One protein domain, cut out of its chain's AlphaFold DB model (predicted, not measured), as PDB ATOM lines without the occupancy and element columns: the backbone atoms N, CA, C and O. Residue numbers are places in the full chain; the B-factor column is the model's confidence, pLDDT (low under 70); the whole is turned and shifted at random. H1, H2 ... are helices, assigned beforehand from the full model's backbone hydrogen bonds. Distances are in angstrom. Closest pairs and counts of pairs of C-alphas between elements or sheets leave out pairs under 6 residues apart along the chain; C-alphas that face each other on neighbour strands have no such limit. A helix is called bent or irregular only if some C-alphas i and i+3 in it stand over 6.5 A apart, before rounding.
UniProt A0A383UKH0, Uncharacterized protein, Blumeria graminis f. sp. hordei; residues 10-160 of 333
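This is residues 10 to 160 of the 333 residues of an uncharacterized protein of Blumeria graminis f. sp. hordei (UniProt A0A383UKH0). A core of two helices side by side, H3 and H6, has H4, H5 and H7 gathered on one side of it, and the whole is drawn out by parts at its two ends. At one end is the long helix H1, joined to the core through the short H2, with residues 10 to 15 sticking out; at the other are the short helices H8 and H9, loosely placed. The printed part has 151 residues with nine named helices, H1 to H9 in order along the chain, and no named strand; the class is all helix. It is compact, with a radius of gyration of the C-alphas of 15.8 A, yet elongated in outline, spanning 55 by 31 by 26 A.

H1, residues 10 to 26, is the longest helix at 24.7 A and begins at C-alpha 10 (28.736, 33.061, 18.859). H2 is residues 31 to 36; it is neither bent nor irregular, but only just: C-alphas 32 and 35 are 6.2 A apart. H3, residues 53 to 66, measures 20.2 A from C-alpha 53 (30.262, 38.597, 43.067). H4 is residues 72 to 83, 16.1 A, and H5 residues 88 to 93. H6, residues 96 to 108, measures 18.4 A. H7 is residues 120 to 127 and H8 residues 138 to 143. H9, residues 152 to 160, measures 13.2 A and ends at C-alpha 160 (-3.754, 62.616, 52.103).

H1 touches H2 at a steep tilt of 63 degrees, the C-alphas of Leu 21 and Gln 31 closest at 6.6 A. H3 is the hub, touching H2, H5 and H6. Its residues 53 to 58 alone touch H2, the C-alphas of Phe 36 and Ile 54 closest at 5.7 A. H3 and H6 run the same way at a shallow tilt of 18 degrees, the C-alphas of Asn 57 and Leu 98 closest at 6.9 A. H3 and H5 only just touch, with 3 pairs of C-alphas within 8 A, the closest being Pro 53 and Lys 93 at 5.5 A. H7 touches H5, with C-alphas 91 and 121 closest at 6.3 A, and H6, with C-alphas 99 and 120 closest at 7.0 A. H4 is close to H3 but not clearly touching, the C-alphas of Phe 63 and Glu 82 closest at 7.6 A. H8 and H9 are close but not clearly touching, the C-alphas of Arg 142 and Arg 157 closest at 7.3 A. Every O i to N i+4 pair is within hydrogen-bond range in H1, H3, H4, H5, H6, H7 and H8; H9 has 4 of 5, and H2 has 0 of 2 but 2 of 3 O i to N i+3 pairs.

The C-alphas farthest apart are those of Arg 10 and Thr 160, at 55.1 A. The printed part has no cut. The links from H2 to H3 and from H6 to H7 are long. The mean pLDDT of the printed part is 91.3, and residues 155 to 160 are under 70.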
ATOM      1  N   ARG A  10      29.129  31.641  18.928       83.81
ATOM      2  CA  ARG A  10      28.736  33.061  18.859       83.81
ATOM      3  C   ARG A  10      27.221  33.246  18.825       83.81
ATOM      4  O   ARG A  10      26.706  34.170  19.451       83.81
ATOM      5  N   SER A  11      26.512  32.364  18.124       87.00
ATOM      6  CA  SER A  11      25.048  32.393  18.038       87.00
ATOM      7  C   SER A  11      24.384  32.166  19.403       87.00
ATOM      8  O   SER A  11      23.460  32.888  19.788       87.00
ATOM      9  N   ASN A  12      24.899  31.205  20.177       87.06
ATOM     10  CA  ASN A  12      24.375  30.906  21.508       87.06
ATOM     11  C   ASN A  12      24.592  32.062  22.493       87.06
ATOM     12  O   ASN A  12      23.670  32.397  23.236       87.06
ATOM     13  N   GLU A  13      25.758  32.709  22.455       88.12
ATOM     14  CA  GLU A  13      26.058  33.862  23.312       88.12
ATOM     15  C   GLU A  13      25.147  35.059  23.002       88.12
ATOM     16  O   GLU A  13      24.514  35.610  23.903       88.12
ATOM     17  N   ALA A  14      24.967  35.394  21.720       89.44
ATOM     18  CA  ALA A  14      24.066  36.473  21.305       89.44
ATOM     19  C   ALA A  14      22.615  36.218  21.752       89.44
ATOM     20  O   ALA A  14      21.903  37.136  22.171       89.44
ATOM     21  N   ARG A  15      22.169  34.955  21.710       88.69
ATOM     22  CA  ARG A  15      20.836  34.570  22.184       88.69
ATOM     23  C   ARG A  15      20.699  34.720  23.699       88.69
ATOM     24  O   ARG A  15      19.635  35.138  24.156       88.69
ATOM     25  N   LYS A  16      21.733  34.379  24.474       89.12
ATOM     26  CA  LYS A  16      21.750  34.587  25.931       89.12
ATOM     27  C   LYS A  16      21.694  36.070  26.268       89.12
ATOM     28  O   LYS A  16      20.814  36.476  27.020       89.12
ATOM     29  N   GLU A  17      22.538  36.883  25.638       89.00
ATOM     30  CA  GLU A  17      22.558  38.331  25.854       89.00
ATOM     31  C   GLU A  17      21.190  38.960  25.554       89.00
ATOM     32  O   GLU A  17      20.656  39.714  26.368       89.00
ATOM     33  N   GLN A  18      20.563  38.591  24.433       90.50
ATOM     34  CA  GLN A  18      19.239  39.098  24.075       90.50
ATOM     35  C   GLN A  18      18.157  38.709  25.096       90.50
ATOM     36  O   GLN A  18      17.294  39.533  25.411       90.50
ATOM     37  N   LYS A  19      18.200  37.482  25.631       89.75
ATOM     38  CA  LYS A  19      17.288  37.046  26.700       89.75
ATOM     39  C   LYS A  19      17.499  37.870  27.964       89.75
ATOM     40  O   LYS A  19      16.534  38.439  28.467       89.75
ATOM     41  N   THR A  20      18.745  38.013  28.415       87.94
ATOM     42  CA  THR A  20      19.087  38.820  29.591       87.94
ATOM     43  C   THR A  20      18.587  40.252  29.427       87.94
ATOM     44  O   THR A  20      17.914  40.771  30.312       87.94
ATOM     45  N   LEU A  21      18.815  40.880  28.270       91.12
ATOM     46  CA  LEU A  21      18.322  42.231  27.980       91.12
ATOM     47  C   LEU A  21      16.795  42.341  28.047       91.12
ATOM     48  O   LEU A  21      16.283  43.341  28.552       91.12
ATOM     49  N   SER A  22      16.072  41.332  27.555       91.94
ATOM     50  CA  SER A  22      14.610  41.290  27.643       91.94
ATOM     51  C   SER A  22      14.143  41.238  29.096       91.94
ATOM     52  O   SER A  22      13.304  42.047  29.489       91.94
ATOM     53  N   CYS A  23      14.737  40.357  29.904       89.69
ATOM     54  CA  CYS A  23      14.412  40.218  31.321       89.69
ATOM     55  C   CYS A  23      14.739  41.494  32.110       89.69
ATOM     56  O   CYS A  23      13.912  41.968  32.879       89.69
ATOM     57  N   LEU A  24      15.907  42.107  31.880       91.12
ATOM     58  CA  LEU A  24      16.287  43.369  32.528       91.12
ATOM     59  C   LEU A  24      15.292  44.490  32.229       91.12
ATOM     60  O   LEU A  24      14.950  45.262  33.122       91.12
ATOM     61  N   LYS A  25      14.831  44.579  30.978       91.25
ATOM     62  CA  LYS A  25      13.856  45.588  30.560       91.25
ATOM     63  C   LYS A  25      12.513  45.402  31.262       91.25
ATOM     64  O   LYS A  25      11.894  46.399  31.621       91.25
ATOM     65  N   GLU A  26      12.077  44.159  31.438       88.75
ATOM     66  CA  GLU A  26      10.823  43.822  32.116       88.75
ATOM     67  C   GLU A  26      10.810  44.315  33.564       88.75
ATOM     68  O   GLU A  26       9.848  44.948  33.985       88.75
ATOM     69  N   ILE A  27      11.920  44.135  34.282       88.50
ATOM     70  CA  ILE A  27      12.049  44.545  35.688       88.50
ATOM     71  C   ILE A  27      12.624  45.963  35.871       88.50
ATOM     72  O   ILE A  27      13.034  46.337  36.969       88.50
ATOM     73  N   GLY A  28      12.716  46.752  34.794       88.31
ATOM     74  CA  GLY A  28      13.175  48.145  34.838       88.31
ATOM     75  C   GLY A  28      14.661  48.340  35.173       88.31
ATOM     76  O   GLY A  28      15.071  49.434  35.570       88.31
ATOM     77  N   LEU A  29      15.497  47.309  35.019       91.50
ATOM     78  CA  LEU A  29      16.934  47.421  35.255       91.50
ATOM     79  C   LEU A  29      17.661  48.116  34.091       91.50
ATOM     80  O   LEU A  29      17.321  47.925  32.921       91.50
ATOM     81  N   PRO A  30      18.718  48.899  34.381       93.31
ATOM     82  CA  PRO A  30      19.534  49.497  33.335       93.31
ATOM     83  C   PRO A  30      20.271  48.412  32.547       93.31
ATOM     84  O   PRO A  30      20.782  47.458  33.128       93.31
ATOM     85  N   GLN A  31      20.430  48.610  31.237       92.44
ATOM     86  CA  GLN A  31      21.155  47.680  30.360       92.44
ATOM     87  C   GLN A  31      22.573  47.366  30.860       92.44
ATOM     88  O   GLN A  31      23.049  46.252  30.706       92.44
ATOM     89  N   THR A  32      23.232  48.306  31.543       93.31
ATOM     90  CA  THR A  32      24.554  48.093  32.155       93.31
ATOM     91  C   THR A  32      24.585  46.983  33.213       93.31
ATOM     92  O   THR A  32      25.670  46.586  33.631       93.31
ATOM     93  N   ALA A  33      23.424  46.519  33.690       93.56
ATOM     94  CA  ALA A  33      23.310  45.421  34.640       93.56
ATOM     95  C   ALA A  33      23.685  44.057  34.035       93.56
ATOM     96  O   ALA A  33      24.093  43.183  34.797       93.56
ATOM     97  N   THR A  34      23.631  43.888  32.702       94.12
ATOM     98  CA  THR A  34      24.027  42.633  32.025       94.12
ATOM     99  C   THR A  34      25.441  42.197  32.392       94.12
ATOM    100  O   THR A  34      25.694  41.016  32.566       94.12
ATOM    101  N   ASN A  35      26.352  43.151  32.601       94.81
ATOM    102  CA  ASN A  35      27.751  42.876  32.937       94.81
ATOM    103  C   ASN A  35      27.951  42.256  34.332       94.81
ATOM    104  O   ASN A  35      29.068  41.880  34.681       94.81
ATOM    105  N   PHE A  36      26.909  42.236  35.165       96.00
ATOM    106  CA  PHE A  36      26.982  41.775  36.550       96.00
ATOM    107  C   PHE A  36      26.161  40.515  36.809       96.00
ATOM    108  O   PHE A  36      26.268  39.979  37.909       96.00
ATOM    109  N   ILE A  37      25.340  40.087  35.849       96.19
ATOM    110  CA  ILE A  37      24.369  39.005  36.007       96.19
ATOM    111  C   ILE A  37      24.720  37.903  35.021       96.19
ATOM    112  O   ILE A  37      24.840  38.151  33.824       96.19
ATOM    113  N   ASP A  38      24.818  36.688  35.535       95.75
ATOM    114  CA  ASP A  38      24.823  35.480  34.725       95.75
ATOM    115  C   ASP A  38      23.428  34.849  34.775       95.75
ATOM    116  O   ASP A  38      22.962  34.449  35.845       95.75
ATOM    117  N   ILE A  39      22.751  34.817  33.625       93.44
ATOM    118  CA  ILE A  39      21.382  34.305  33.499       93.44
ATOM    119  C   ILE A  39      21.318  32.785  33.681       93.44
ATOM    120  O   ILE A  39      20.285  32.267  34.097       93.44
ATOM    121  N   ASP A  40      22.414  32.072  33.414       94.56
ATOM    122  CA  ASP A  40      22.453  30.615  33.544       94.56
ATOM    123  C   ASP A  40      22.476  30.175  35.020       94.56
ATOM    124  O   ASP A  40      22.186  29.019  35.321       94.56
ATOM    125  N   LEU A  41      22.774  31.103  35.941       95.62
ATOM    126  CA  LEU A  41      22.781  30.876  37.391       95.62
ATOM    127  C   LEU A  41      21.441  31.220  38.067       95.62
ATOM    128  O   LEU A  41      21.311  31.080  39.282       95.62
ATOM    129  N   VAL A  42      20.441  31.697  37.317       94.44
ATOM    130  CA  VAL A  42      19.115  32.031  37.865       94.44
ATOM    131  C   VAL A  42      18.403  30.766  38.343       94.44
ATOM    132  O   VAL A  42      18.302  29.779  37.610       94.44
ATOM    133  N   GLY A  43      17.888  30.801  39.577       93.25
ATOM    134  CA  GLY A  43      17.241  29.662  40.227       93.25
ATOM    135  C   GLY A  43      18.193  28.569  40.725       93.25
ATOM    136  O   GLY A  43      17.722  27.573  41.273       93.25
ATOM    137  N   GLU A  44      19.510  28.721  40.557       95.62
ATOM    138  CA  GLU A  44      20.480  27.780  41.122       95.62
ATOM    139  C   GLU A  44      20.698  28.048  42.624       95.62
ATOM    140  O   GLU A  44      20.721  29.204  43.065       95.62
ATOM    141  N   PRO A  45      20.857  26.995  43.450       94.50
ATOM    142  CA  PRO A  45      21.100  27.154  44.877       94.50
ATOM    143  C   PRO A  45      22.455  27.824  45.126       94.50
ATOM    144  O   PRO A  45      23.486  27.419  44.588       94.50
ATOM    145  N   LEU A  46      22.459  28.835  45.994       95.31
ATOM    146  CA  LEU A  46      23.638  29.640  46.283       95.31
ATOM    147  C   LEU A  46      24.318  29.203  47.585       95.31
ATOM    148  O   LEU A  46      23.716  29.252  48.653       95.31
ATOM    149  N   ILE A  47      25.613  28.877  47.526       96.25
ATOM    150  CA  ILE A  47      26.435  28.658  48.727       96.25
ATOM    151  C   ILE A  47      27.139  29.968  49.096       96.25
ATOM    152  O   ILE A  47      28.226  30.276  48.601       96.25
ATOM    153  N   ILE A  48      26.534  30.732  50.007       95.50
ATOM    154  CA  ILE A  48      26.926  32.115  50.336       95.50
ATOM    155  C   ILE A  48      28.410  32.253  50.710       95.50
ATOM    156  O   ILE A  48      29.084  33.181  50.259       95.50
ATOM    157  N   THR A  49      28.961  31.311  51.483       94.50
ATOM    158  CA  THR A  49      30.351  31.376  51.979       94.50
ATOM    159  C   THR A  49      31.409  31.373  50.875       94.50
ATOM    160  O   THR A  49      32.513  31.885  51.080       94.50
ATOM    161  N   LYS A  50      31.084  30.821  49.702       96.19
ATOM    162  CA  LYS A  50      31.983  30.718  48.542       96.19
ATOM    163  C   LYS A  50      31.490  31.516  47.337       96.19
ATOM    164  O   LYS A  50      32.172  31.526  46.317       96.19
ATOM    165  N   ALA A  51      30.353  32.192  47.477       97.25
ATOM    166  CA  ALA A  51      29.710  32.905  46.395       97.25
ATOM    167  C   ALA A  51      30.618  34.001  45.824       97.25
ATOM    168  O   ALA A  51      31.150  34.872  46.532       97.25
ATOM    169  N   THR A  52      30.770  33.952  44.512       98.19
ATOM    170  CA  THR A  52      31.393  34.977  43.693       98.19
ATOM    171  C   THR A  52      30.503  36.224  43.627       98.19
ATOM    172  O   THR A  52      29.292  36.163  43.863       98.19
ATOM    173  N   PRO A  53      31.064  37.395  43.275       98.31
ATOM    174  CA  PRO A  53      30.262  38.597  43.067       98.31
ATOM    175  C   PRO A  53      29.157  38.430  42.016       98.31
ATOM    176  O   PRO A  53      28.097  39.027  42.177       98.31
ATOM    177  N   ILE A  54      29.395  37.640  40.961       97.81
ATOM    178  CA  ILE A  54      28.416  37.387  39.892       97.81
ATOM    179  C   ILE A  54      27.241  36.574  40.436       97.81
ATOM    180  O   ILE A  54      26.106  36.994  40.264       97.81
ATOM    181  N   GLU A  55      27.494  35.497  41.180       98.00
ATOM    182  CA  GLU A  55      26.433  34.689  41.799       98.00
ATOM    183  C   GLU A  55      25.563  35.511  42.764       98.00
ATOM    184  O   GLU A  55      24.335  35.458  42.700       98.00
ATOM    185  N   LEU A  56      26.178  36.345  43.613       98.38
ATOM    186  CA  LEU A  56      25.437  37.237  44.515       98.38
ATOM    187  C   LEU A  56      24.596  38.264  43.735       98.38
ATOM    188  O   LEU A  56      23.456  38.558  44.093       98.38
ATOM    189  N   ASN A  57      25.143  38.824  42.657       98.31
ATOM    190  CA  ASN A  57      24.422  39.760  41.798       98.31
ATOM    191  C   ASN A  57      23.252  39.087  41.067       98.31
ATOM    192  O   ASN A  57      22.161  39.662  41.038       98.31
ATOM    193  N   THR A  58      23.451  37.879  40.532       97.62
ATOM    194  CA  THR A  58      22.381  37.075  39.933       97.62
ATOM    195  C   THR A  58      21.294  36.783  40.957       97.62
ATOM    196  O   THR A  58      20.123  36.908  40.627       97.62
ATOM    197  N   LYS A  59      21.642  36.507  42.219       98.06
ATOM    198  CA  LYS A  59      20.645  36.267  43.269       98.06
ATOM    199  C   LYS A  59      19.775  37.489  43.571       98.06
ATOM    200  O   LYS A  59      18.566  37.356  43.724       98.06
ATOM    201  N   ILE A  60      20.360  38.693  43.584       98.12
ATOM    202  CA  ILE A  60      19.586  39.946  43.686       98.12
ATOM    203  C   ILE A  60      18.634  40.101  42.494       98.12
ATOM    204  O   ILE A  60      17.490  40.519  42.666       98.12
ATOM    205  N   PHE A  61      19.112  39.800  41.287       97.38
ATOM    206  CA  PHE A  61      18.305  39.856  40.072       97.38
ATOM    207  C   PHE A  61      17.138  38.859  40.110       97.38
ATOM    208  O   PHE A  61      15.999  39.266  39.899       97.38
ATOM    209  N   ASP A  62      17.420  37.601  40.445       97.31
ATOM    210  CA  ASP A  62      16.447  36.514  40.581       97.31
ATOM    211  C   ASP A  62      15.356  36.877  41.599       97.31
ATOM    212  O   ASP A  62      14.166  36.832  41.293       97.31
ATOM    213  N   PHE A  63      15.755  37.399  42.766       97.94
ATOM    214  CA  PHE A  63      14.819  37.905  43.768       97.94
ATOM    215  C   PHE A  63      13.866  38.967  43.201       97.94
ATOM    216  O   PHE A  63      12.651  38.848  43.362       97.94
ATOM    217  N   MET A  64      14.386  40.000  42.525       97.19
ATOM    218  CA  MET A  64      13.535  41.052  41.950       97.19
ATOM    219  C   MET A  64      12.605  40.498  40.871       97.19
ATOM    220  O   MET A  64      11.471  40.956  40.756       97.19
ATOM    221  N   MET A  65      13.065  39.523  40.089       95.12
ATOM    222  CA  MET A  65      12.275  38.902  39.032       95.12
ATOM    223  C   MET A  65      11.101  38.092  39.594       95.12
ATOM    224  O   MET A  65       9.970  38.258  39.139       95.12
ATOM    225  N   ASN A  66      11.339  37.301  40.639       96.00
ATOM    226  CA  ASN A  66      10.308  36.460  41.251       96.00
ATOM    227  C   ASN A  66       9.288  37.264  42.074       96.00
ATOM    228  O   ASN A  66       8.165  36.810  42.284       96.00
ATOM    229  N   ASN A  67       9.639  38.486  42.484       96.19
ATOM    230  CA  ASN A  67       8.823  39.316  43.369       96.19
ATOM    231  C   ASN A  67       8.097  40.481  42.678       96.19
ATOM    232  O   ASN A  67       7.552  41.356  43.350       96.19
ATOM    233  N   GLN A  68       8.030  40.506  41.341       92.81
ATOM    234  CA  GLN A  68       7.388  41.593  40.574       92.81
ATOM    235  C   GLN A  68       5.902  41.815  40.898       92.81
ATOM    236  O   GLN A  68       5.344  42.860  40.577       92.81
ATOM    237  N   SER A  69       5.227  40.843  41.512       91.56
ATOM    238  CA  SER A  69       3.817  40.979  41.899       91.56
ATOM    239  C   SER A  69       3.597  41.098  43.409       91.56
ATOM    240  O   SER A  69       2.483  41.428  43.833       91.56
ATOM    241  N   THR A  70       4.657  40.893  44.193       92.56
ATOM    242  CA  THR A  70       4.651  40.893  45.656       92.56
ATOM    243  C   THR A  70       4.785  42.319  46.183       92.56
ATOM    244  O   THR A  70       5.493  43.151  45.610       92.56
ATOM    245  N   VAL A  71       4.097  42.644  47.280       91.25
ATOM    246  CA  VAL A  71       4.135  43.987  47.878       91.25
ATOM    247  C   VAL A  71       4.249  43.944  49.400       91.25
ATOM    248  O   VAL A  71       3.806  43.005  50.058       91.25
ATOM    249  N   ALA A  72       4.789  45.024  49.967       89.19
ATOM    250  CA  ALA A  72       4.779  45.325  51.396       89.19
ATOM    251  C   ALA A  72       5.229  44.158  52.303       89.19
ATOM    252  O   ALA A  72       6.420  43.873  52.382       89.19
ATOM    253  N   LYS A  73       4.300  43.535  53.046       92.25
ATOM    254  CA  LYS A  73       4.620  42.557  54.098       92.25
ATOM    255  C   LYS A  73       5.094  41.216  53.541       92.25
ATOM    256  O   LYS A  73       6.035  40.659  54.088       92.25
ATOM    257  N   GLU A  74       4.461  40.728  52.477       94.94
ATOM    258  CA  GLU A  74       4.891  39.499  51.794       94.94
ATOM    259  C   GLU A  74       6.303  39.695  51.239       94.94
ATOM    260  O   GLU A  74       7.200  38.923  51.542       94.94
ATOM    261  N   LEU A  75       6.545  40.844  50.598       96.12
ATOM    262  CA  LEU A  75       7.864  41.178  50.064       96.12
ATOM    263  C   LEU A  75       8.944  41.279  51.152       96.12
ATOM    264  O   LEU A  75      10.098  40.943  50.906       96.12
ATOM    265  N   LEU A  76       8.595  41.772  52.347       96.75
ATOM    266  CA  LEU A  76       9.519  41.793  53.481       96.75
ATOM    267  C   LEU A  76       9.891  40.373  53.919       96.75
ATOM    268  O   LEU A  76      11.063  40.129  54.186       96.75
ATOM    269  N   PHE A  77       8.915  39.466  53.986       97.12
ATOM    270  CA  PHE A  77       9.160  38.071  54.343       97.12
ATOM    271  C   PHE A  77      10.073  37.398  53.314       97.12
ATOM    272  O   PHE A  77      11.116  36.873  53.691       97.12
ATOM    273  N   ASP A  78       9.755  37.533  52.025       97.75
ATOM    274  CA  ASP A  78      10.560  36.961  50.941       97.75
ATOM    275  C   ASP A  78      11.985  37.540  50.947       97.75
ATOM    276  O   ASP A  78      12.970  36.835  50.729       97.75
ATOM    277  N   PHE A  79      12.129  38.835  51.251       98.00
ATOM    278  CA  PHE A  79      13.437  39.475  51.400       98.00
ATOM    279  C   PHE A  79      14.231  38.907  52.588       98.00
ATOM    280  O   PHE A  79      15.442  38.704  52.486       98.00
ATOM    281  N   GLN A  80      13.576  38.674  53.724       97.94
ATOM    282  CA  GLN A  80      14.205  38.117  54.923       97.94
ATOM    283  C   GLN A  80      14.610  36.657  54.730       97.94
ATOM    284  O   GLN A  80      15.695  36.277  55.166       97.94
ATOM    285  N   GLU A  81      13.776  35.863  54.064       97.25
ATOM    286  CA  GLU A  81      14.077  34.475  53.723       97.25
ATOM    287  C   GLU A  81      15.289  34.393  52.789       97.25
ATOM    288  O   GLU A  81      16.243  33.668  53.065       97.25
ATOM    289  N   GLU A  82      15.302  35.202  51.729       97.81
ATOM    290  CA  GLU A  82      16.336  35.129  50.698       97.81
ATOM    291  C   GLU A  82      17.688  35.712  51.149       97.81
ATOM    292  O   GLU A  82      18.759  35.198  50.817       97.81
ATOM    293  N   PHE A  83      17.663  36.807  51.913       97.94
ATOM    294  CA  PHE A  83      18.875  37.540  52.290       97.94
ATOM    295  C   PHE A  83      19.220  37.457  53.781       97.94
ATOM    296  O   PHE A  83      20.165  38.119  54.217       97.94
ATOM    297  N   GLY A  84      18.502  36.655  54.573       97.44
ATOM    298  CA  GLY A  84      18.704  36.533  56.022       97.44
ATOM    299  C   GLY A  84      20.103  36.061  56.417       97.44
ATOM    300  O   GLY A  84      20.654  36.509  57.422       97.44
ATOM    301  N   GLU A  85      20.724  35.219  55.591       96.94
ATOM    302  CA  GLU A  85      22.084  34.712  55.810       96.94
ATOM    303  C   GLU A  85      23.187  35.675  55.328       96.94
ATOM    304  O   GLU A  85      24.377  35.448  55.569       96.94
ATOM    305  N   TRP A  86      22.833  36.762  54.635       97.94
ATOM    306  CA  TRP A  86      23.820  37.679  54.075       97.94
ATOM    307  C   TRP A  86      24.366  38.622  55.140       97.94
ATOM    308  O   TRP A  86      23.643  39.414  55.749       97.94
ATOM    309  N   SER A  87      25.688  38.636  55.293       97.00
ATOM    310  CA  SER A  87      26.352  39.634  56.118       97.00
ATOM    311  C   SER A  87      26.672  40.895  55.309       97.00
ATOM    312  O   SER A  87      26.538  40.985  54.084       97.00
ATOM    313  N   LYS A  88      27.194  41.908  56.004       97.62
ATOM    314  CA  LYS A  88      27.728  43.122  55.377       97.62
ATOM    315  C   LYS A  88      28.793  42.829  54.312       97.62
ATOM    316  O   LYS A  88      28.954  43.637  53.397       97.62
ATOM    317  N   ILE A  89      29.541  41.733  54.434       98.00
ATOM    318  CA  ILE A  89      30.599  41.365  53.485       98.00
ATOM    319  C   ILE A  89      29.986  40.991  52.130       98.00
ATOM    320  O   ILE A  89      30.422  41.523  51.111       98.00
ATOM    321  N   GLU A  90      28.936  40.172  52.118       98.31
ATOM    322  CA  GLU A  90      28.229  39.720  50.913       98.31
ATOM    323  C   GLU A  90      27.614  40.911  50.182       98.31
ATOM    324  O   GLU A  90      27.910  41.150  49.010       98.31
ATOM    325  N   TYR A  91      26.887  41.764  50.906       97.94
ATOM    326  CA  TYR A  91      26.355  43.003  50.338       97.94
ATOM    327  C   TYR A  91      27.444  43.938  49.799       97.94
ATOM    328  O   TYR A  91      27.198  44.701  48.869       97.94
ATOM    329  N   ASN A  92      28.655  43.944  50.356       97.75
ATOM    330  CA  ASN A  92      29.733  44.777  49.820       97.75
ATOM    331  C   ASN A  92      30.351  44.201  48.540       97.75
ATOM    332  O   ASN A  92      30.801  44.993  47.713       97.75
ATOM    333  N   LYS A  93      30.325  42.874  48.349       98.06
ATOM    334  CA  LYS A  93      30.777  42.213  47.114       98.06
ATOM    335  C   LYS A  93      29.858  42.505  45.923       98.06
ATOM    336  O   LYS A  93      30.328  42.497  44.788       98.06
ATOM    337  N   THR A  94      28.575  42.785  46.160       98.31
ATOM    338  CA  THR A  94      27.614  43.041  45.076       98.31
ATOM    339  C   THR A  94      27.809  44.391  44.388       98.31
ATOM    340  O   THR A  94      28.315  45.367  44.963       98.31
ATOM    341  N   SER A  95      27.351  44.462  43.140       97.94
ATOM    342  CA  SER A  95      27.414  45.657  42.310       97.94
ATOM    343  C   SER A  95      26.639  46.818  42.954       97.94
ATOM    344  O   SER A  95      25.484  46.653  43.366       97.94
ATOM    345  N   PRO A  96      27.220  48.032  43.024       96.94
ATOM    346  CA  PRO A  96      26.504  49.228  43.463       96.94
ATOM    347  C   PRO A  96      25.242  49.513  42.641       96.94
ATOM    348  O   PRO A  96      24.271  50.035  43.188       96.94
ATOM    349  N   VAL A  97      25.250  49.153  41.352       96.25
ATOM    350  CA  VAL A  97      24.104  49.316  40.450       96.25
ATOM    351  C   VAL A  97      22.941  48.457  40.936       96.25
ATOM    352  O   VAL A  97      21.869  48.992  41.202       96.25
ATOM    353  N   LEU A  98      23.173  47.161  41.160       97.19
ATOM    354  CA  LEU A  98      22.123  46.242  41.603       97.19
ATOM    355  C   LEU A  98      21.628  46.541  43.014       97.19
ATOM    356  O   LEU A  98      20.428  46.503  43.243       97.19
ATOM    357  N   LYS A  99      22.501  46.955  43.939       97.25
ATOM    358  CA  LYS A  99      22.065  47.442  45.262       97.25
ATOM    359  C   LYS A  99      21.121  48.634  45.166       97.25
ATOM    360  O   LYS A  99      20.151  48.719  45.916       97.25
ATOM    361  N   LYS A 100      21.422  49.582  44.274       96.31
ATOM    362  CA  LYS A 100      20.563  50.746  44.049       96.31
ATOM    363  C   LYS A 100      19.223  50.315  43.459       96.31
ATOM    364  O   LYS A 100      18.203  50.785  43.945       96.31
ATOM    365  N   CYS A 101      19.240  49.420  42.476       95.69
ATOM    366  CA  CYS A 101      18.031  48.891  41.860       95.69
ATOM    367  C   CYS A 101      17.173  48.093  42.840       95.69
ATOM    368  O   CYS A 101      15.997  48.397  42.951       95.69
ATOM    369  N   LEU A 102      17.758  47.194  43.634       97.44
ATOM    370  CA  LEU A 102      17.060  46.472  44.698       97.44
ATOM    371  C   LEU A 102      16.402  47.443  45.682       97.44
ATOM    372  O   LEU A 102      15.225  47.316  45.993       97.44
ATOM    373  N   ARG A 103      17.127  48.476  46.126       96.31
ATOM    374  CA  ARG A 103      16.559  49.499  47.015       96.31
ATOM    375  C   ARG A 103      15.382  50.244  46.375       96.31
ATOM    376  O   ARG A 103      14.422  50.558  47.075       96.31
ATOM    377  N   THR A 104      15.481  50.579  45.090       93.88
ATOM    378  CA  THR A 104      14.395  51.223  44.338       93.88
ATOM    379  C   THR A 104      13.200  50.284  44.196       93.88
ATOM    380  O   THR A 104      12.100  50.679  44.555       93.88
ATOM    381  N   PHE A 105      13.431  49.033  43.802       95.12
ATOM    382  CA  PHE A 105      12.414  47.993  43.678       95.12
ATOM    383  C   PHE A 105      11.631  47.805  44.984       95.12
ATOM    384  O   PHE A 105      10.412  47.933  45.004       95.12
ATOM    385  N   LEU A 106      12.326  47.627  46.115       95.50
ATOM    386  CA  LEU A 106      11.676  47.506  47.425       95.50
ATOM    387  C   LEU A 106      10.760  48.708  47.720       95.50
ATOM    388  O   LEU A 106       9.630  48.529  48.172       95.50
ATOM    389  N   ARG A 107      11.216  49.927  47.404       93.50
ATOM    390  CA  ARG A 107      10.449  51.168  47.596       93.50
ATOM    391  C   ARG A 107       9.212  51.240  46.713       93.50
ATOM    392  O   ARG A 107       8.132  51.532  47.220       93.50
ATOM    393  N   GLU A 108       9.365  50.964  45.424       91.62
ATOM    394  CA  GLU A 108       8.258  50.945  44.462       91.62
ATOM    395  C   GLU A 108       7.189  49.937  44.901       91.62
ATOM    396  O   GLU A 108       5.995  50.217  44.814       91.62
ATOM    397  N   HIS A 109       7.599  48.827  45.516       92.50
ATOM    398  CA  HIS A 109       6.712  47.788  46.039       92.50
ATOM    399  C   HIS A 109       6.233  48.020  47.485       92.50
ATOM    400  O   HIS A 109       5.581  47.159  48.084       92.50
ATOM    401  N   GLY A 110       6.476  49.209  48.045       91.81
ATOM    402  CA  GLY A 110       5.926  49.641  49.331       91.81
ATOM    403  C   GLY A 110       6.756  49.320  50.569       91.81
ATOM    404  O   GLY A 110       6.319  49.644  51.674       91.81
ATOM    405  N   LEU A 111       7.938  48.728  50.415       93.94
ATOM    406  CA  LEU A 111       8.861  48.480  51.515       93.94
ATOM    407  C   LEU A 111       9.841  49.651  51.646       93.94
ATOM    408  O   LEU A 111      10.547  49.987  50.698       93.94
ATOM    409  N   TYR A 112       9.900  50.283  52.821       95.06
ATOM    410  CA  TYR A 112      10.776  51.430  53.059       95.06
ATOM    411  C   TYR A 112      12.112  51.011  53.702       95.06
ATOM    412  O   TYR A 112      12.183  50.861  54.917       95.06
ATOM    413  N   PRO A 113      13.215  50.882  52.937       94.06
ATOM    414  CA  PRO A 113      14.540  50.569  53.481       94.06
ATOM    415  C   PRO A 113      15.180  51.736  54.257       94.06
ATOM    416  O   PRO A 113      16.274  51.593  54.794       94.06
ATOM    417  N   GLY A 114      14.557  52.917  54.297       93.75
ATOM    418  CA  GLY A 114      15.147  54.139  54.852       93.75
ATOM    419  C   GLY A 114      15.683  55.099  53.778       93.75
ATOM    420  O   GLY A 114      15.711  54.732  52.604       93.75
ATOM    421  N   PRO A 115      16.147  56.311  54.147       92.00
ATOM    422  CA  PRO A 115      16.258  57.486  53.263       92.00
ATOM    423  C   PRO A 115      17.139  57.333  52.012       92.00
ATOM    424  O   PRO A 115      18.168  56.649  52.037       92.00
ATOM    425  N   LEU A 116      16.834  58.051  50.924       87.81
ATOM    426  CA  LEU A 116      17.571  57.908  49.651       87.81
ATOM    427  C   LEU A 116      19.050  58.312  49.752       87.81
ATOM    428  O   LEU A 116      19.901  57.712  49.083       87.81
ATOM    429  N   LYS A 117      19.356  59.292  50.610       88.62
ATOM    430  CA  LYS A 117      20.711  59.816  50.861       88.62
ATOM    431  C   LYS A 117      21.550  58.936  51.803       88.62
ATOM    432  O   LYS A 117      22.716  59.242  52.037       88.62
ATOM    433  N   GLY A 118      20.976  57.867  52.357       90.06
ATOM    434  CA  GLY A 118      21.661  56.969  53.284       90.06
ATOM    435  C   GLY A 118      22.561  55.931  52.607       90.06
ATOM    436  O   GLY A 118      22.536  55.728  51.390       90.06
ATOM    437  N   ARG A 119      23.367  55.247  53.425       95.56
ATOM    438  CA  ARG A 119      24.174  54.104  52.979       95.56
ATOM    439  C   ARG A 119      23.251  52.908  52.736       95.56
ATOM    440  O   ARG A 119      22.578  52.470  53.661       95.56
ATOM    441  N   ILE A 120      23.280  52.359  51.521       96.62
ATOM    442  CA  ILE A 120      22.357  51.294  51.088       96.62
ATOM    443  C   ILE A 120      22.541  50.001  51.893       96.62
ATOM    444  O   ILE A 120      21.567  49.398  52.313       96.62
ATOM    445  N   VAL A 121      23.780  49.571  52.148       97.81
ATOM    446  CA  VAL A 121      24.022  48.276  52.814       97.81
ATOM    447  C   VAL A 121      23.460  48.230  54.246       97.81
ATOM    448  O   VAL A 121      22.715  47.303  54.543       97.81
ATOM    449  N   PRO A 122      23.723  49.217  55.131       97.88
ATOM    450  CA  PRO A 122      23.074  49.257  56.444       97.88
ATOM    451  C   PRO A 122      21.543  49.285  56.391       97.88
ATOM    452  O   PRO A 122      20.904  48.714  57.262       97.88
ATOM    453  N   GLN A 123      20.968  49.939  55.379       96.69
ATOM    454  CA  GLN A 123      19.521  50.002  55.173       96.69
ATOM    455  C   GLN A 123      18.931  48.626  54.854       96.69
ATOM    456  O   GLN A 123      17.977  48.208  55.498       96.69
ATOM    457  N   LEU A 124      19.542  47.900  53.912       97.38
ATOM    458  CA  LEU A 124      19.123  46.544  53.546       97.38
ATOM    459  C   LEU A 124      19.278  45.566  54.716       97.38
ATOM    460  O   LEU A 124      18.355  44.820  55.009       97.38
ATOM    461  N   ILE A 125      20.400  45.623  55.439       97.62
ATOM    462  CA  ILE A 125      20.612  44.791  56.636       97.62
ATOM    463  C   ILE A 125      19.593  45.129  57.730       97.62
ATOM    464  O   ILE A 125      19.114  44.236  58.417       97.62
ATOM    465  N   GLY A 126      19.235  46.406  57.881       96.56
ATOM    466  CA  GLY A 126      18.214  46.833  58.835       96.56
ATOM    467  C   GLY A 126      16.855  46.173  58.596       96.56
ATOM    468  O   GLY A 126      16.144  45.919  59.562       96.56
ATOM    469  N   LEU A 127      16.518  45.836  57.345       96.50
ATOM    470  CA  LEU A 127      15.273  45.138  57.010       96.50
ATOM    471  C   LEU A 127      15.251  43.671  57.471       96.50
ATOM    472  O   LEU A 127      14.178  43.095  57.622       96.50
ATOM    473  N   LEU A 128      16.409  43.058  57.725       96.88
ATOM    474  CA  LEU A 128      16.474  41.644  58.104       96.88
ATOM    475  C   LEU A 128      15.964  41.374  59.528       96.88
ATOM    476  O   LEU A 128      15.609  40.248  59.841       96.88
ATOM    477  N   GLY A 129      15.927  42.397  60.389       93.62
ATOM    478  CA  GLY A 129      15.553  42.262  61.803       93.62
ATOM    479  C   GLY A 129      14.266  42.982  62.200       93.62
ATOM    480  O   GLY A 129      14.056  43.213  63.388       93.62
ATOM    481  N   ILE A 130      13.452  43.420  61.238       94.19
ATOM    482  CA  ILE A 130      12.195  44.119  61.527       94.19
ATOM    483  C   ILE A 130      10.999  43.175  61.406       94.19
ATOM    484  O   ILE A 130      10.819  42.500  60.399       94.19
ATOM    485  N   ASP A 131      10.124  43.207  62.406       92.75
ATOM    486  CA  ASP A 131       8.857  42.458  62.371       92.75
ATOM    487  C   ASP A 131       7.706  43.288  61.783       92.75
ATOM    488  O   ASP A 131       6.656  42.772  61.392       92.75
ATOM    489  N   LYS A 132       7.875  44.615  61.767       91.25
ATOM    490  CA  LYS A 132       6.866  45.589  61.343       91.25
ATOM    491  C   LYS A 132       7.396  46.417  60.186       91.25
ATOM    492  O   LYS A 132       8.571  46.773  60.163       91.25
ATOM    493  N   LEU A 133       6.504  46.752  59.254       90.06
ATOM    494  CA  LEU A 133       6.843  47.605  58.119       90.06
ATOM    495  C   LEU A 133       7.309  48.981  58.620       90.06
ATOM    496  O   LEU A 133       6.641  49.552  59.485       90.06
ATOM    497  N   PRO A 134       8.422  49.519  58.097       87.88
ATOM    498  CA  PRO A 134       8.899  50.831  58.503       87.88
ATOM    499  C   PRO A 134       7.945  51.928  58.033       87.88
ATOM    500  O   PRO A 134       7.428  51.875  56.914       87.88
ATOM    501  N   ASP A 135       7.763  52.945  58.871       88.44
ATOM    502  CA  ASP A 135       6.980  54.120  58.507       88.44
ATOM    503  C   ASP A 135       7.694  54.930  57.422       88.44
ATOM    504  O   ASP A 135       8.905  55.167  57.471       88.44
ATOM    505  N   TRP A 136       6.920  55.366  56.433       89.44
ATOM    506  CA  TRP A 136       7.414  56.167  55.324       89.44
ATOM    507  C   TRP A 136       7.622  57.625  55.736       89.44
ATOM    508  O   TRP A 136       6.760  58.231  56.372       89.44
ATOM    509  N   ASP A 137       8.734  58.221  55.297       88.19
ATOM    510  CA  ASP A 137       8.877  59.678  55.332       88.19
ATOM    511  C   ASP A 137       7.873  60.292  54.348       88.19
ATOM    512  O   ASP A 137       7.878  59.974  53.157       88.19
ATOM    513  N   TYR A 138       7.009  61.166  54.858       85.00
ATOM    514  CA  TYR A 138       5.944  61.798  54.091       85.00
ATOM    515  C   TYR A 138       6.457  62.606  52.889       85.00
ATOM    516  O   TYR A 138       5.846  62.565  51.818       85.00
ATOM    517  N   GLU A 139       7.583  63.310  53.027       86.94
ATOM    518  CA  GLU A 139       8.147  64.111  51.936       86.94
ATOM    519  C   GLU A 139       8.773  63.217  50.859       86.94
ATOM    520  O   GLU A 139       8.573  63.448  49.665       86.94
ATOM    521  N   GLU A 140       9.472  62.146  51.257       86.50
ATOM    522  CA  GLU A 140       9.987  61.164  50.292       86.50
ATOM    523  C   GLU A 140       8.846  60.430  49.580       86.50
ATOM    524  O   GLU A 140       8.901  60.230  48.365       86.50
ATOM    525  N   LEU A 141       7.798  60.067  50.318       85.25
ATOM    526  CA  LEU A 141       6.613  59.416  49.778       85.25
ATOM    527  C   LEU A 141       5.892  60.311  48.762       85.25
ATOM    528  O   LEU A 141       5.506  59.863  47.681       85.25
ATOM    529  N   ARG A 142       5.738  61.599  49.081       84.75
ATOM    530  CA  ARG A 142       5.144  62.587  48.175       84.75
ATOM    531  C   ARG A 142       5.972  62.756  46.902       84.75
ATOM    532  O   ARG A 142       5.380  62.956  45.840       84.75
ATOM    533  N   ALA A 143       7.297  62.671  46.999       85.38
ATOM    534  CA  ALA A 143       8.214  62.847  45.878       85.38
ATOM    535  C   ALA A 143       8.287  61.643  44.918       85.38
ATOM    536  O   ALA A 143       8.752  61.811  43.793       85.38
ATOM    537  N   MET A 144       7.837  60.446  45.313       82.06
ATOM    538  CA  MET A 144       7.851  59.279  44.420       82.06
ATOM    539  C   MET A 144       6.804  59.402  43.318       82.06
ATOM    540  O   MET A 144       5.625  59.563  43.602       82.06
ATOM    541  N   SER A 145       7.195  59.308  42.052       76.94
ATOM    542  CA  SER A 145       6.248  59.221  40.930       76.94
ATOM    543  C   SER A 145       5.620  57.836  40.835       76.94
ATOM    544  O   SER A 145       4.409  57.724  40.656       76.94
ATOM    545  N   ASP A 146       6.433  56.805  41.046       79.56
ATOM    546  CA  ASP A 146       6.111  55.435  40.676       79.56
ATOM    547  C   ASP A 146       6.031  54.577  41.938       79.56
ATOM    548  O   ASP A 146       7.031  54.235  42.561       79.56
ATOM    549  N   ILE A 147       4.805  54.295  42.370       79.31
ATOM    550  CA  ILE A 147       4.519  53.369  43.467       79.31
ATOM    551  C   ILE A 147       3.613  52.297  42.887       79.31
ATOM    552  O   ILE A 147       2.620  52.608  42.225       79.31
ATOM    553  N   HIS A 148       3.943  51.039  43.146       77.69
ATOM    554  CA  HIS A 148       3.177  49.901  42.680       77.69
ATOM    555  C   HIS A 148       1.713  50.033  43.123       77.69
ATOM    556  O   HIS A 148       1.421  50.247  44.300       77.69
ATOM    557  N   HIS A 149       0.775  49.882  42.186       73.94
ATOM    558  CA  HIS A 149      -0.655  50.130  42.414       73.94
ATOM    559  C   HIS A 149      -1.272  49.278  43.541       73.94
ATOM    560  O   HIS A 149      -2.238  49.703  44.170       73.94
ATOM    561  N   LYS A 150      -0.714  48.087  43.813       71.31
ATOM    562  CA  LYS A 150      -1.143  47.210  44.923       71.31
ATOM    563  C   LYS A 150      -0.497  47.545  46.269       71.31
ATOM    564  O   LYS A 150      -0.883  46.979  47.285       71.31
ATOM    565  N   SER A 151       0.511  48.413  46.288       74.12
ATOM    566  CA  SER A 151       1.194  48.784  47.521       74.12
ATOM    567  C   SER A 151       0.231  49.510  48.460       74.12
ATOM    568  O   SER A 151      -0.456  50.446  48.053       74.12
ATOM    569  N   LEU A 152       0.216  49.141  49.745       70.00
ATOM    570  CA  LEU A 152      -0.566  49.847  50.777       70.00
ATOM    571  C   LEU A 152      -0.230  51.348  50.825       70.00
ATOM    572  O   LEU A 152      -1.077  52.191  51.124       70.00
ATOM    573  N   VAL A 153       1.007  51.674  50.459       70.62
ATOM    574  CA  VAL A 153       1.546  53.026  50.380       70.62
ATOM    575  C   VAL A 153       0.836  53.851  49.301       70.62
ATOM    576  O   VAL A 153       0.532  55.024  49.530       70.62
ATOM    577  N   HIS A 154       0.483  53.235  48.168       71.19
ATOM    578  CA  HIS A 154      -0.283  53.884  47.103       71.19
ATOM    579  C   HIS A 154      -1.607  54.428  47.660       71.19
ATOM    580  O   HIS A 154      -1.898  55.609  47.495       71.19
ATOM    581  N   ASN A 155      -2.346  53.626  48.436       62.72
ATOM    582  CA  ASN A 155      -3.632  54.023  49.023       62.72
ATOM    583  C   ASN A 155      -3.509  55.187  50.020       62.72
ATOM    584  O   ASN A 155      -4.353  56.085  50.023       62.72
ATOM    585  N   SER A 156      -2.445  55.207  50.831       65.38
ATOM    586  CA  SER A 156      -2.206  56.291  51.797       65.38
ATOM    587  C   SER A 156      -2.005  57.650  51.114       65.38
ATOM    588  O   SER A 156      -2.547  58.660  51.565       65.38
ATOM    589  N   ARG A 157      -1.326  57.669  49.958       65.38
ATOM    590  CA  ARG A 157      -1.047  58.893  49.200       65.38
ATOM    591  C   ARG A 157      -2.324  59.571  48.698       65.38
ATOM    592  O   ARG A 157      -2.443  60.791  48.796       65.38
ATOM    593  N   TYR A 158      -3.295  58.801  48.206       59.75
ATOM    594  CA  TYR A 158      -4.568  59.369  47.742       59.75
ATOM    595  C   TYR A 158      -5.445  59.857  48.889       59.75
ATOM    596  O   TYR A 158      -6.150  60.847  48.712       59.75
ATOM    597  N   GLN A 159      -5.377  59.232  50.068       59.91
ATOM    598  CA  GLN A 159      -6.129  59.709  51.231       59.91
ATOM    599  C   GLN A 159      -5.616  61.069  51.718       59.91
ATOM    600  O   GLN A 159      -6.423  61.930  52.060       59.91
ATOM    601  N   THR A 160      -4.300  61.314  51.684       56.53
ATOM    602  CA  THR A 160      -3.754  62.616  52.103       56.53
ATOM    603  C   THR A 160      -3.915  63.711  51.046       56.53
ATOM    604  O   THR A 160      -4.062  64.875  51.402       56.53
TER     605      THR A 160